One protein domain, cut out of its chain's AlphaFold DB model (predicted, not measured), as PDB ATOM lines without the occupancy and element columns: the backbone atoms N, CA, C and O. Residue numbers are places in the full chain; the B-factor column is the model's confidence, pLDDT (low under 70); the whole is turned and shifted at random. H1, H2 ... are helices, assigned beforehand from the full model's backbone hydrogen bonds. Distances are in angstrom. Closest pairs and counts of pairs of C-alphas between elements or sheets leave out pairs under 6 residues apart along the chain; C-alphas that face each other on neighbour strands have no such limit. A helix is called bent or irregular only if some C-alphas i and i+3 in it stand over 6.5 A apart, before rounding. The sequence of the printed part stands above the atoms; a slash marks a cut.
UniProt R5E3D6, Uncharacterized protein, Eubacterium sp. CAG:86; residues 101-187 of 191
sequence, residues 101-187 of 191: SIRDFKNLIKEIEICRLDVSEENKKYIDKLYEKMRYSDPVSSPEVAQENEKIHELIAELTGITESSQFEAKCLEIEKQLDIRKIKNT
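Overview. This is residues 101 to 187 of the 191 residues of an uncharacterized protein of Eubacterium sp. CAG:86 (UniProt R5E3D6). Four helices stand side by side as a bundle, with H1, H2, H4 and H3 following each other round a four-cornered cross-section, so that H1 is diagonally across from H4, and H2 from H3. The bundle is up and down, each helix running against the one before it in the chain, and it is made of two helical hairpins, H1 with H2 and H3 with H4. The printed part has 87 residues with four named helices in the order H1, H2, H3, H4 and no named strand; the class is all helix. The whole is compact, with a radius of gyration of the C-alphas of 12.3 A, and elongated, spanning 35 by 19 by 19 A.

Arrangement. The longest helix is H4, residues 165 to 187. It touches H3, residues 143 to 159, at a shallow tilt of 9 degrees, opposite ways, and the closest C-alphas, those of Ile 152 and Ile 175, are 5.7 A apart. H4 also touches H2, residues 121 to 135, at a shallow tilt of 5 degrees, the same way, with the C-alphas of Asn 123 and Ser 165 closest at 5.9 A. H1, residues 101 to 118, touches H3 at a shallow tilt of 10 degrees, the same way; the closest C-alphas, those of Ser 101 and Pro 143, are 5.9 A apart. H1 touches H2 with its residues 109 to 116 alone, at a shallow tilt of 17 degrees, opposite ways, and the C-alphas of Arg 116 and Ile 127 are closest at 6.2 A. H1 and H4 are apart, and so are H2 and H3. In H4 every O i to N i+4 pair is within hydrogen-bond range; in H1 it is 12 of 14, in H2 9 of 11 and in H3 11 of 13.

Along the chain. H4 is 33.4 A long from first to last C-alpha; C-alpha 165 is at (138.705, 25.812, 62.655) and C-alpha 187 is at (147.594, 0.916, 42.311). H1 is 26.4 A long and begins with C-alpha 101 at (150.071, -2.465, 57.311). H3 is 25.1 A long and irregular, with C-alphas 144 and 147 7.2 A apart. H2 is 20.7 A long and only just irregular, with C-alphas 122 and 125 7.0 A apart.

Size, cuts and confidence. The two C-alphas farthest apart are those of Thr 163 and Thr 187, at 36.2 A. The printed part has no cut. The links from H1 to H2 and from H3 to H4 are tight, and the link from H2 to H3, with 7 residues, is short. The model's mean pLDDT over the printed part is 88.7, and residue 187 is the one printed residue under 70.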
ATOM      1  N   SER A 101     150.556  -3.654  58.028       88.19
ATOM      2  CA  SER A 101     150.071  -2.465  57.311       88.19
ATOM      3  C   SER A 101     148.540  -2.323  57.340       88.19
ATOM      4  O   SER A 101     148.010  -1.255  57.661       88.19
ATOM      5  N   ILE A 102     147.807  -3.420  57.104       89.62
ATOM      6  CA  ILE A 102     146.339  -3.443  57.218       89.62
ATOM      7  C   ILE A 102     145.895  -3.126  58.650       89.62
ATOM      8  O   ILE A 102     144.930  -2.383  58.856       89.62
ATOM      9  N   ARG A 103     146.549  -3.726  59.650       90.56
ATOM     10  CA  ARG A 103     146.228  -3.519  61.066       90.56
ATOM     11  C   ARG A 103     146.490  -2.076  61.481       90.56
ATOM     12  O   ARG A 103     145.640  -1.499  62.149       90.56
ATOM     13  N   ASP A 104     147.608  -1.508  61.056       91.31
ATOM     14  CA  ASP A 104     148.005  -0.137  61.357       91.31
ATOM     15  C   ASP A 104     146.968   0.831  60.784       91.31
ATOM     16  O   ASP A 104     146.447   1.670  61.512       91.31
ATOM     17  N   PHE A 105     146.522   0.632  59.537       92.06
ATOM     18  CA  PHE A 105     145.452   1.458  58.975       92.06
ATOM     19  C   PHE A 105     144.121   1.329  59.728       92.06
ATOM     20  O   PHE A 105     143.440   2.325  59.967       92.06
ATOM     21  N   LYS A 106     143.748   0.115  60.151       92.50
ATOM     22  CA  LYS A 106     142.559  -0.084  60.996       92.50
ATOM     23  C   LYS A 106     142.682   0.616  62.348       92.50
ATOM     24  O   LYS A 106     141.665   1.047  62.882       92.50
ATOM     25  N   ASN A 107     143.888   0.715  62.903       93.88
ATOM     26  CA  ASN A 107     144.127   1.466  64.132       93.88
ATOM     27  C   ASN A 107     143.976   2.973  63.895       93.88
ATOM     28  O   ASN A 107     143.276   3.608  64.672       93.88
ATOM     29  N   LEU A 108     144.478   3.512  62.777       93.00
ATOM     30  CA  LEU A 108     144.268   4.921  62.412       93.00
ATOM     31  C   LEU A 108     142.776   5.280  62.287       93.00
ATOM     32  O   LEU A 108     142.352   6.335  62.746       93.00
ATOM     33  N   ILE A 109     141.952   4.388  61.718       93.44
ATOM     34  CA  ILE A 109     140.488   4.584  61.665       93.44
ATOM     35  C   ILE A 109     139.887   4.661  63.079       93.44
ATOM     36  O   ILE A 109     138.980   5.451  63.316       93.44
ATOM     37  N   LYS A 110     140.380   3.859  64.029       93.00
ATOM     38  CA  LYS A 110     139.916   3.925  65.423       93.00
ATOM     39  C   LYS A 110     140.383   5.197  66.119       93.00
ATOM     40  O   LYS A 110     139.615   5.792  66.861       93.00
ATOM     41  N   GLU A 111     141.623   5.618  65.888       92.88
ATOM     42  CA  GLU A 111     142.161   6.858  66.454       92.88
ATOM     43  C   GLU A 111     141.352   8.066  65.990       92.88
ATOM     44  O   GLU A 111     140.994   8.912  66.807       92.88
ATOM     45  N   ILE A 112     140.978   8.116  64.709       91.56
ATOM     46  CA  ILE A 112     140.167   9.222  64.202       91.56
ATOM     47  C   ILE A 112     138.708   9.152  64.670       91.56
ATOM     48  O   ILE A 112     138.088  10.188  64.895       91.56
ATOM     49  N   GLU A 113     138.167   7.946  64.879       91.75
ATOM     50  CA  GLU A 113     136.863   7.747  65.519       91.75
ATOM     51  C   GLU A 113     136.852   8.276  66.959       91.75
ATOM     52  O   GLU A 113     135.873   8.899  67.363       91.75
ATOM     53  N   ILE A 114     137.941   8.077  67.708       91.06
ATOM     54  CA  ILE A 114     138.107   8.636  69.056       91.06
ATOM     55  C   ILE A 114     138.251  10.158  68.978       91.06
ATOM     56  O   ILE A 114     137.513  10.865  69.656       91.06
ATOM     57  N   CYS A 115     139.131  10.667  68.109       89.75
ATOM     58  CA  CYS A 115     139.349  12.104  67.924       89.75
ATOM     59  C   CYS A 115     138.037  12.842  67.615       89.75
ATOM     60  O   CYS A 115     137.774  13.905  68.166       89.75
ATOM     61  N   ARG A 116     137.150  12.238  66.819       89.81
ATOM     62  CA  ARG A 116     135.818  12.773  66.504       89.81
ATOM     63  C   ARG A 116     134.938  13.039  67.732       89.81
ATOM     64  O   ARG A 116     134.084  13.921  67.663       89.81
ATOM     65  N   LEU A 117     135.104  12.289  68.822       88.12
ATOM     66  CA  LEU A 117     134.308  12.462  70.044       88.12
ATOM     67  C   LEU A 117     134.701  13.720  70.831       88.12
ATOM     68  O   LEU A 117     133.848  14.290  71.507       88.12
ATOM     69  N   ASP A 118     135.954  14.159  70.702       85.81
ATOM     70  CA  ASP A 118     136.540  15.245  71.498       85.81
ATOM     71  C   ASP A 118     136.603  16.591  70.743       85.81
ATOM     72  O   ASP A 118     137.075  17.597  71.273       85.81
ATOM     73  N   VAL A 119     136.122  16.633  69.497       87.44
ATOM     74  CA  VAL A 119     136.187  17.806  68.611       87.44
ATOM     75  C   VAL A 119     134.973  18.730  68.792       87.44
ATOM     76  O   VAL A 119     133.849  18.283  69.014       87.44
ATOM     77  N   SER A 120     135.188  20.045  68.662       85.19
ATOM     78  CA  SER A 120     134.128  21.060  68.728       85.19
ATOM     79  C   SER A 120     133.086  20.903  67.607       85.19
ATOM     80  O   SER A 120     133.394  20.446  66.504       85.19
ATOM     81  N   GLU A 121     131.844  21.341  67.844       85.75
ATOM     82  CA  GLU A 121     130.757  21.233  66.849       85.75
ATOM     83  C   GLU A 121     131.083  21.927  65.513       85.75
ATOM     84  O   GLU A 121     130.683  21.452  64.450       85.75
ATOM     85  N   GLU A 122     131.868  23.006  65.539       86.06
ATOM     86  CA  GLU A 122     132.310  23.722  64.334       86.06
ATOM     87  C   GLU A 122     133.233  22.876  63.441       86.06
ATOM     88  O   GLU A 122     133.156  22.944  62.209       86.06
ATOM     89  N   ASN A 123     134.075  22.047  64.065       89.25
ATOM     90  CA  ASN A 123     135.086  21.222  63.403       89.25
ATOM     91  C   ASN A 123     134.583  19.817  63.051       89.25
ATOM     92  O   ASN A 123     135.159  19.133  62.199       89.25
ATOM     93  N   LYS A 124     133.455  19.414  63.640       89.94
ATOM     94  CA  LYS A 124     132.824  18.102  63.468       89.94
ATOM     95  C   LYS A 124     132.578  17.737  62.004       89.94
ATOM     96  O   LYS A 124     132.860  16.620  61.588       89.94
ATOM     97  N   LYS A 125     132.153  18.700  61.176       92.81
ATOM     98  CA  LYS A 125     131.940  18.482  59.731       92.81
ATOM     99  C   LYS A 125     133.206  18.024  58.989       92.81
ATOM    100  O   LYS A 125     133.107  17.246  58.044       92.81
ATOM    101  N   TYR A 126     134.384  18.505  59.395       91.62
ATOM    102  CA  TYR A 126     135.647  18.193  58.724       91.62
ATOM    103  C   TYR A 126     136.136  16.799  59.104       91.62
ATOM    104  O   TYR A 126     136.511  16.017  58.228       91.62
ATOM    105  N   ILE A 127     136.069  16.463  60.395       92.56
ATOM    106  CA  ILE A 127     136.490  15.146  60.870       92.56
ATOM    107  C   ILE A 127     135.502  14.042  60.474       92.56
ATOM    108  O   ILE A 127     135.945  12.945  60.151       92.56
ATOM    109  N   ASP A 128     134.197  14.329  60.386       93.44
ATOM    110  CA  ASP A 128     133.192  13.376  59.890       93.44
ATOM    111  C   ASP A 128     133.473  12.994  58.434       93.44
ATOM    112  O   ASP A 128     133.536  11.809  58.103       93.44
ATOM    113  N   LYS A 129     133.739  13.991  57.581       93.88
ATOM    114  CA  LYS A 129     134.111  13.767  56.179       93.88
ATOM    115  C   LYS A 129     135.389  12.929  56.060       93.88
ATOM    116  O   LYS A 129     135.454  12.002  55.250       93.88
ATOM    117  N   LEU A 130     136.405  13.245  56.862       93.50
ATOM    118  CA  LEU A 130     137.672  12.519  56.856       93.50
ATOM    119  C   LEU A 130     137.504  11.074  57.357       93.50
ATOM    120  O   LEU A 130     138.012  10.144  56.726       93.50
ATOM    121  N   TYR A 131     136.745  10.871  58.436       93.06
ATOM    122  CA  TYR A 131     136.413   9.550  58.968       93.06
ATOM    123  C   TYR A 131     135.675   8.699  57.935       93.06
ATOM    124  O   TYR A 131     136.058   7.551  57.716       93.06
ATOM    125  N   GLU A 132     134.664   9.244  57.254       93.56
ATOM    126  CA  GLU A 132     133.967   8.528  56.183       93.56
ATOM    127  C   GLU A 132     134.931   8.134  55.061       93.56
ATOM    128  O   GLU A 132     134.965   6.967  54.665       93.56
ATOM    129  N   LYS A 133     135.786   9.061  54.604       92.12
ATOM    130  CA  LYS A 133     136.796   8.767  53.577       92.12
ATOM    131  C   LYS A 133     137.725   7.632  54.012       92.12
ATOM    132  O   LYS A 133     137.983   6.735  53.213       92.12
ATOM    133  N   MET A 134     138.203   7.626  55.258       91.38
ATOM    134  CA  MET A 134     139.068   6.559  55.784       91.38
ATOM    135  C   MET A 134     138.327   5.232  55.960       91.38
ATOM    136  O   MET A 134     138.865   4.187  55.604       91.38
ATOM    137  N   ARG A 135     137.091   5.263  56.466       89.81
ATOM    138  CA  ARG A 135     136.255   4.079  56.699       89.81
ATOM    139  C   ARG A 135     135.894   3.359  55.404       89.81
ATOM    140  O   ARG A 135     135.867   2.132  55.389       89.81
ATOM    141  N   TYR A 136     135.606   4.116  54.348       87.56
ATOM    142  CA  TYR A 136     135.317   3.578  53.018       87.56
ATOM    143  C   TYR A 136     136.575   3.389  52.159       87.56
ATOM    144  O   TYR A 136     136.472   2.919  51.028       87.56
ATOM    145  N   SER A 137     137.760   3.740  52.667       85.25
ATOM    146  CA  SER A 137     139.018   3.411  52.003       85.25
ATOM    147  C   SER A 137     139.409   1.975  52.316       85.25
ATOM    148  O   SER A 137     139.479   1.573  53.478       85.25
ATOM    149  N   ASP A 138     139.735   1.213  51.279       81.00
ATOM    150  CA  ASP A 138     140.263  -0.128  51.473       81.00
ATOM    151  C   ASP A 138     141.651  -0.072  52.137       81.00
ATOM    152  O   ASP A 138     142.513   0.712  51.718       81.00
ATOM    153  N   PRO A 139     141.909  -0.896  53.170       79.69
ATOM    154  CA  PRO A 139     143.244  -1.024  53.733       79.69
ATOM    155  C   PRO A 139     144.214  -1.552  52.673       79.69
ATOM    156  O   PRO A 139     143.972  -2.580  52.042       79.69
ATOM    157  N   VAL A 140     145.346  -0.869  52.521       81.94
ATOM    158  CA  VAL A 140     146.400  -1.273  51.588       81.94
ATOM    159  C   VAL A 140     147.254  -2.368  52.223       81.94
ATOM    160  O   VAL A 140     147.783  -2.202  53.320       81.94
ATOM    161  N   SER A 141     147.404  -3.483  51.515       79.25
ATOM    162  CA  SER A 141     148.203  -4.638  51.931       79.25
ATOM    163  C   SER A 141     149.655  -4.495  51.473       79.25
ATOM    164  O   SER A 141     150.155  -5.340  50.748       79.25
ATOM    165  N   SER A 142     150.331  -3.409  51.851       81.19
ATOM    166  CA  SER A 142     151.723  -3.177  51.441       81.19
ATOM    167  C   SER A 142     152.530  -2.486  52.532       81.19
ATOM    168  O   SER A 142     152.014  -1.575  53.179       81.19
ATOM    169  N   PRO A 143     153.797  -2.868  52.766       78.00
ATOM    170  CA  PRO A 143     154.684  -2.125  53.655       78.00
ATOM    171  C   PRO A 143     155.107  -0.759  53.092       78.00
ATOM    172  O   PRO A 143     155.601   0.069  53.853       78.00
ATOM    173  N   GLU A 144     154.930  -0.491  51.796       82.12
ATOM    174  CA  GLU A 144     155.373   0.764  51.168       82.12
ATOM    175  C   GLU A 144     154.593   1.998  51.641       82.12
ATOM    176  O   GLU A 144     155.054   3.130  51.465       82.12
ATOM    177  N   VAL A 145     153.428   1.777  52.260       86.94
ATOM    178  CA  VAL A 145     152.585   2.832  52.837       86.94
ATOM    179  C   VAL A 145     152.876   3.108  54.314       86.94
ATOM    180  O   VAL A 145     152.191   3.927  54.923       86.94
ATOM    181  N   ALA A 146     153.866   2.433  54.913       86.38
ATOM    182  CA  ALA A 146     154.187   2.585  56.334       86.38
ATOM    183  C   ALA A 146     154.548   4.034  56.693       86.38
ATOM    184  O   ALA A 146     154.076   4.549  57.701       86.38
ATOM    185  N   GLN A 147     155.301   4.715  55.824       88.31
ATOM    186  CA  GLN A 147     155.655   6.120  56.020       88.31
ATOM    187  C   GLN A 147     154.420   7.033  56.012       88.31
ATOM    188  O   GLN A 147     154.339   7.980  56.787       88.31
ATOM    189  N   GLU A 148     153.452   6.781  55.130       91.12
ATOM    190  CA  GLU A 148     152.218   7.566  55.119       91.12
ATOM    191  C   GLU A 148     151.320   7.224  56.309       91.12
ATOM    192  O   GLU A 148     150.671   8.123  56.829       91.12
ATOM    193  N   ASN A 149     151.294   5.967  56.767       89.56
ATOM    194  CA  ASN A 149     150.581   5.596  57.991       89.56
ATOM    195  C   ASN A 149     151.144   6.356  59.206       89.56
ATOM    196  O   ASN A 149     150.367   6.876  60.000       89.56
ATOM    197  N   GLU A 150     152.471   6.455  59.324       90.88
ATOM    198  CA  GLU A 150     153.147   7.196  60.397       90.88
ATOM    199  C   GLU A 150     152.826   8.696  60.336       90.88
ATOM    200  O   GLU A 150     152.384   9.271  61.326       90.88
ATOM    201  N   LYS A 151     152.905   9.316  59.152       92.62
ATOM    202  CA  LYS A 151     152.502  10.723  58.978       92.62
ATOM    203  C   LYS A 151     151.032  10.964  59.313       92.62
ATOM    204  O   LYS A 151     150.694  11.993  59.883       92.62
ATOM    205  N   ILE A 152     150.141  10.046  58.934       92.50
ATOM    206  CA  ILE A 152     148.717  10.152  59.279       92.50
ATOM    207  C   ILE A 152     148.535  10.059  60.797       92.50
ATOM    208  O   ILE A 152     147.757  10.835  61.340       92.50
ATOM    209  N   HIS A 153     149.256   9.163  61.476       92.38
ATOM    210  CA  HIS A 153     149.231   9.058  62.936       92.38
ATOM    211  C   HIS A 153     149.643  10.376  63.607       92.38
ATOM    212  O   HIS A 153     148.915  10.886  64.456       92.38
ATOM    213  N   GLU A 154     150.764  10.964  63.179       92.81
ATOM    214  CA  GLU A 154     151.245  12.255  63.687       92.81
ATOM    215  C   GLU A 154     150.212  13.369  63.468       92.81
ATOM    216  O   GLU A 154     149.863  14.090  64.402       92.81
ATOM    217  N   LEU A 155     149.650  13.467  62.260       93.38
ATOM    218  CA  LEU A 155     148.636  14.474  61.945       93.38
ATOM    219  C   LEU A 155     147.348  14.283  62.761       93.38
ATOM    220  O   LEU A 155     146.755  15.273  63.183       93.38
ATOM    221  N   ILE A 156     146.910  13.040  63.009       91.12
ATOM    222  CA  ILE A 156     145.747  12.759  63.870       91.12
ATOM    223  C   ILE A 156     146.038  13.164  65.318       91.12
ATOM    224  O   ILE A 156     145.174  13.754  65.966       91.12
ATOM    225  N   ALA A 157     147.244  12.897  65.823       89.50
ATOM    226  CA  ALA A 157     147.635  13.319  67.163       89.50
ATOM    227  C   ALA A 157     147.581  14.852  67.298       89.50
ATOM    228  O   ALA A 157     147.025  15.373  68.265       89.50
ATOM    229  N   GLU A 158     148.064  15.582  66.290       89.75
ATOM    230  CA  GLU A 158     148.007  17.047  66.257       89.75
ATOM    231  C   GLU A 158     146.572  17.605  66.225       89.75
ATOM    232  O   GLU A 158     146.332  18.668  66.799       89.75
ATOM    233  N   LEU A 159     145.598  16.896  65.630       88.06
ATOM    234  CA  LEU A 159     144.200  17.357  65.562       88.06
ATOM    235  C   LEU A 159     143.573  17.584  66.942       88.06
ATOM    236  O   LEU A 159     142.761  18.495  67.097       88.06
ATOM    237  N   THR A 160     143.954  16.792  67.948       81.00
ATOM    238  CA  THR A 160     143.368  16.876  69.300       81.00
ATOM    239  C   THR A 160     143.699  18.173  70.050       81.00
ATOM    240  O   THR A 160     143.012  18.513  71.010       81.00
ATOM    241  N   GLY A 161     144.713  18.927  69.609       79.81
ATOM    242  CA  GLY A 161     145.122  20.194  70.227       79.81
ATOM    243  C   GLY A 161     144.643  21.455  69.503       79.81
ATOM    244  O   GLY A 161     144.900  22.560  69.982       79.81
ATOM    245  N   ILE A 162     143.983  21.324  68.348       86.38
ATOM    246  CA  ILE A 162     143.650  22.468  67.492       86.38
ATOM    247  C   ILE A 162     142.254  22.995  67.816       86.38
ATOM    248  O   ILE A 162     141.244  22.329  67.599       86.38
ATOM    249  N   THR A 163     142.199  24.241  68.279       78.69
ATOM    250  CA  THR A 163     140.950  24.966  68.545       78.69
ATOM    251  C   THR A 163     140.498  25.831  67.370       78.69
ATOM    252  O   THR A 163     139.303  26.067  67.218       78.69
ATOM    253  N   GLU A 164     141.422  26.280  66.514       87.44
ATOM    254  CA  GLU A 164     141.099  27.113  65.351       87.44
ATOM    255  C   GLU A 164     140.600  26.285  64.162       87.44
ATOM    256  O   GLU A 164     141.319  25.447  63.613       87.44
ATOM    257  N   SER A 165     139.386  26.584  63.700       85.75
ATOM    258  CA  SER A 165     138.705  25.812  62.655       85.75
ATOM    259  C   SER A 165     139.423  25.819  61.298       85.75
ATOM    260  O   SER A 165     139.390  24.824  60.577       85.75
ATOM    261  N   SER A 166     140.137  26.898  60.958       87.50
ATOM    262  CA  SER A 166     140.941  26.985  59.728       87.50
ATOM    263  C   SER A 166     142.168  26.066  59.761       87.50
ATOM    264  O   SER A 166     142.475  25.402  58.771       87.50
ATOM    265  N   GLN A 167     142.856  26.000  60.905       89.44
ATOM    266  CA  GLN A 167     143.999  25.110  61.107       89.44
ATOM    267  C   GLN A 167     143.548  23.647  61.150       89.44
ATOM    268  O   GLN A 167     144.213  22.776  60.587       89.44
ATOM    269  N   PHE A 168     142.386  23.393  61.758       91.50
ATOM    270  CA  PHE A 168     141.781  22.068  61.826       91.50
ATOM    271  C   PHE A 168     141.435  21.548  60.426       91.50
ATOM    272  O   PHE A 168     141.851  20.454  60.045       91.50
ATOM    273  N   GLU A 169     140.749  22.363  59.617       91.81
ATOM    274  CA  GLU A 169     140.434  22.034  58.223       91.81
ATOM    275  C   GLU A 169     141.702  21.755  57.402       91.81
ATOM    276  O   GLU A 169     141.764  20.754  56.682       91.81
ATOM    277  N   ALA A 170     142.736  22.592  57.539       92.25
ATOM    278  CA  ALA A 170     143.999  22.411  56.827       92.25
ATOM    279  C   ALA A 170     144.670  21.068  57.162       92.25
ATOM    280  O   ALA A 170     145.134  20.369  56.258       92.25
ATOM    281  N   LYS A 171     144.668  20.667  58.439       93.00
ATOM    282  CA  LYS A 171     145.218  19.379  58.881       93.00
ATOM    283  C   LYS A 171     144.395  18.194  58.386       93.00
ATOM    284  O   LYS A 171     144.972  17.218  57.909       93.00
ATOM    285  N   CYS A 172     143.063  18.289  58.392       92.25
ATOM    286  CA  CYS A 172     142.215  17.259  57.789       92.25
ATOM    287  C   CYS A 172     142.508  17.076  56.290       92.25
ATOM    288  O   CYS A 172     142.628  15.943  55.821       92.25
ATOM    289  N   LEU A 173     142.682  18.171  55.542       93.25
ATOM    290  CA  LEU A 173     143.044  18.123  54.120       93.25
ATOM    291  C   LEU A 173     144.437  17.519  53.886       93.25
ATOM    292  O   LEU A 173     144.657  16.822  52.893       93.25
ATOM    293  N   GLU A 174     145.382  17.750  54.797       94.00
ATOM    294  CA  GLU A 174     146.709  17.140  54.730       94.00
ATOM    295  C   GLU A 174     146.651  15.618  54.933       94.00
ATOM    296  O   GLU A 174     147.271  14.875  54.166       94.00
ATOM    297  N   ILE A 175     145.837  15.140  55.880       93.62
ATOM    298  CA  ILE A 175     145.572  13.703  56.059       93.62
ATOM    299  C   ILE A 175     144.918  13.128  54.799       93.62
ATOM    300  O   ILE A 175     145.360  12.092  54.297       93.62
ATOM    301  N   GLU A 176     143.915  13.813  54.237       93.12
ATOM    302  CA  GLU A 176     143.279  13.395  52.984       93.12
ATOM    303  C   GLU A 176     144.304  13.216  51.852       93.12
ATOM    304  O   GLU A 176     144.236  12.230  51.116       93.12
ATOM    305  N   LYS A 177     145.283  14.120  51.745       93.06
ATOM    306  CA  LYS A 177     146.360  14.032  50.752       93.06
ATOM    307  C   LYS A 177     147.255  12.811  50.979       93.06
ATOM    308  O   LYS A 177     147.629  12.151  50.008       93.06
ATOM    309  N   GLN A 178     147.590  12.485  52.229       92.12
ATOM    310  CA  GLN A 178     148.344  11.262  52.536       92.12
ATOM    311  C   GLN A 178     147.545  10.007  52.162       92.12
ATOM    312  O   GLN A 178     148.104   9.074  51.588       92.12
ATOM    313  N   LEU A 179     146.229   9.988  52.406       90.94
ATOM    314  CA  LEU A 179     145.361   8.877  51.991       90.94
ATOM    315  C   LEU A 179     145.363   8.680  50.470       90.94
ATOM    316  O   LEU A 179     145.461   7.546  49.998       90.94
ATOM    317  N   ASP A 180     145.318   9.767  49.701       90.00
ATOM    318  CA  ASP A 180     145.347   9.696  48.239       90.00
ATOM    319  C   ASP A 180     146.708   9.185  47.722       90.00
ATOM    320  O   ASP A 180     146.752   8.343  46.821       90.00
ATOM    321  N   ILE A 181     147.826   9.590  48.341       89.19
ATOM    322  CA  ILE A 181     149.165   9.047  48.033       89.19
ATOM    323  C   ILE A 181     149.211   7.535  48.290       89.19
ATOM    324  O   ILE A 181     149.704   6.780  47.447       89.19
ATOM    325  N   ARG A 182     148.661   7.071  49.420       88.56
ATOM    326  CA  ARG A 182     148.583   5.637  49.750       88.56
ATOM    327  C   ARG A 182     147.795   4.859  48.704       88.56
ATOM    328  O   ARG A 182     148.232   3.791  48.275       88.56
ATOM    329  N   LYS A 183     146.669   5.408  48.243       85.75
ATOM    330  CA  LYS A 183     145.850   4.806  47.182       85.75
ATOM    331  C   LYS A 183     146.621   4.676  45.865       85.75
ATOM    332  O   LYS A 183     146.534   3.646  45.196       85.75
ATOM    333  N   ILE A 184     147.413   5.688  45.507       85.25
ATOM    334  CA  ILE A 184     148.262   5.651  44.308       85.25
ATOM    335  C   ILE A 184     149.336   4.563  44.431       85.25
ATOM    336  O   ILE A 184     149.539   3.818  43.475       85.25
ATOM    337  N   LYS A 185     149.997   4.436  45.591       82.25
ATOM    338  CA  LYS A 185     151.004   3.384  45.823       82.25
ATOM    339  C   LYS A 185     150.408   1.979  45.679       82.25
ATOM    340  O   LYS A 185     150.978   1.164  44.968       82.25
ATOM    341  N   ASN A 186     149.209   1.748  46.217       72.56
ATOM    342  CA  ASN A 186     148.483   0.482  46.045       72.56
ATOM    343  C   ASN A 186     148.224   0.135  44.563       72.56
ATOM    344  O   ASN A 186     148.329  -1.012  44.150       72.56
ATOM    345  N   THR A 187     147.911   1.137  43.736       66.62
ATOM    346  CA  THR A 187     147.594   0.916  42.311       66.62
ATOM    347  C   THR A 187     148.838   0.552  41.487       66.62
ATOM    348  O   THR A 187     148.719  -0.115  40.464       66.62
TER     349      THR A 187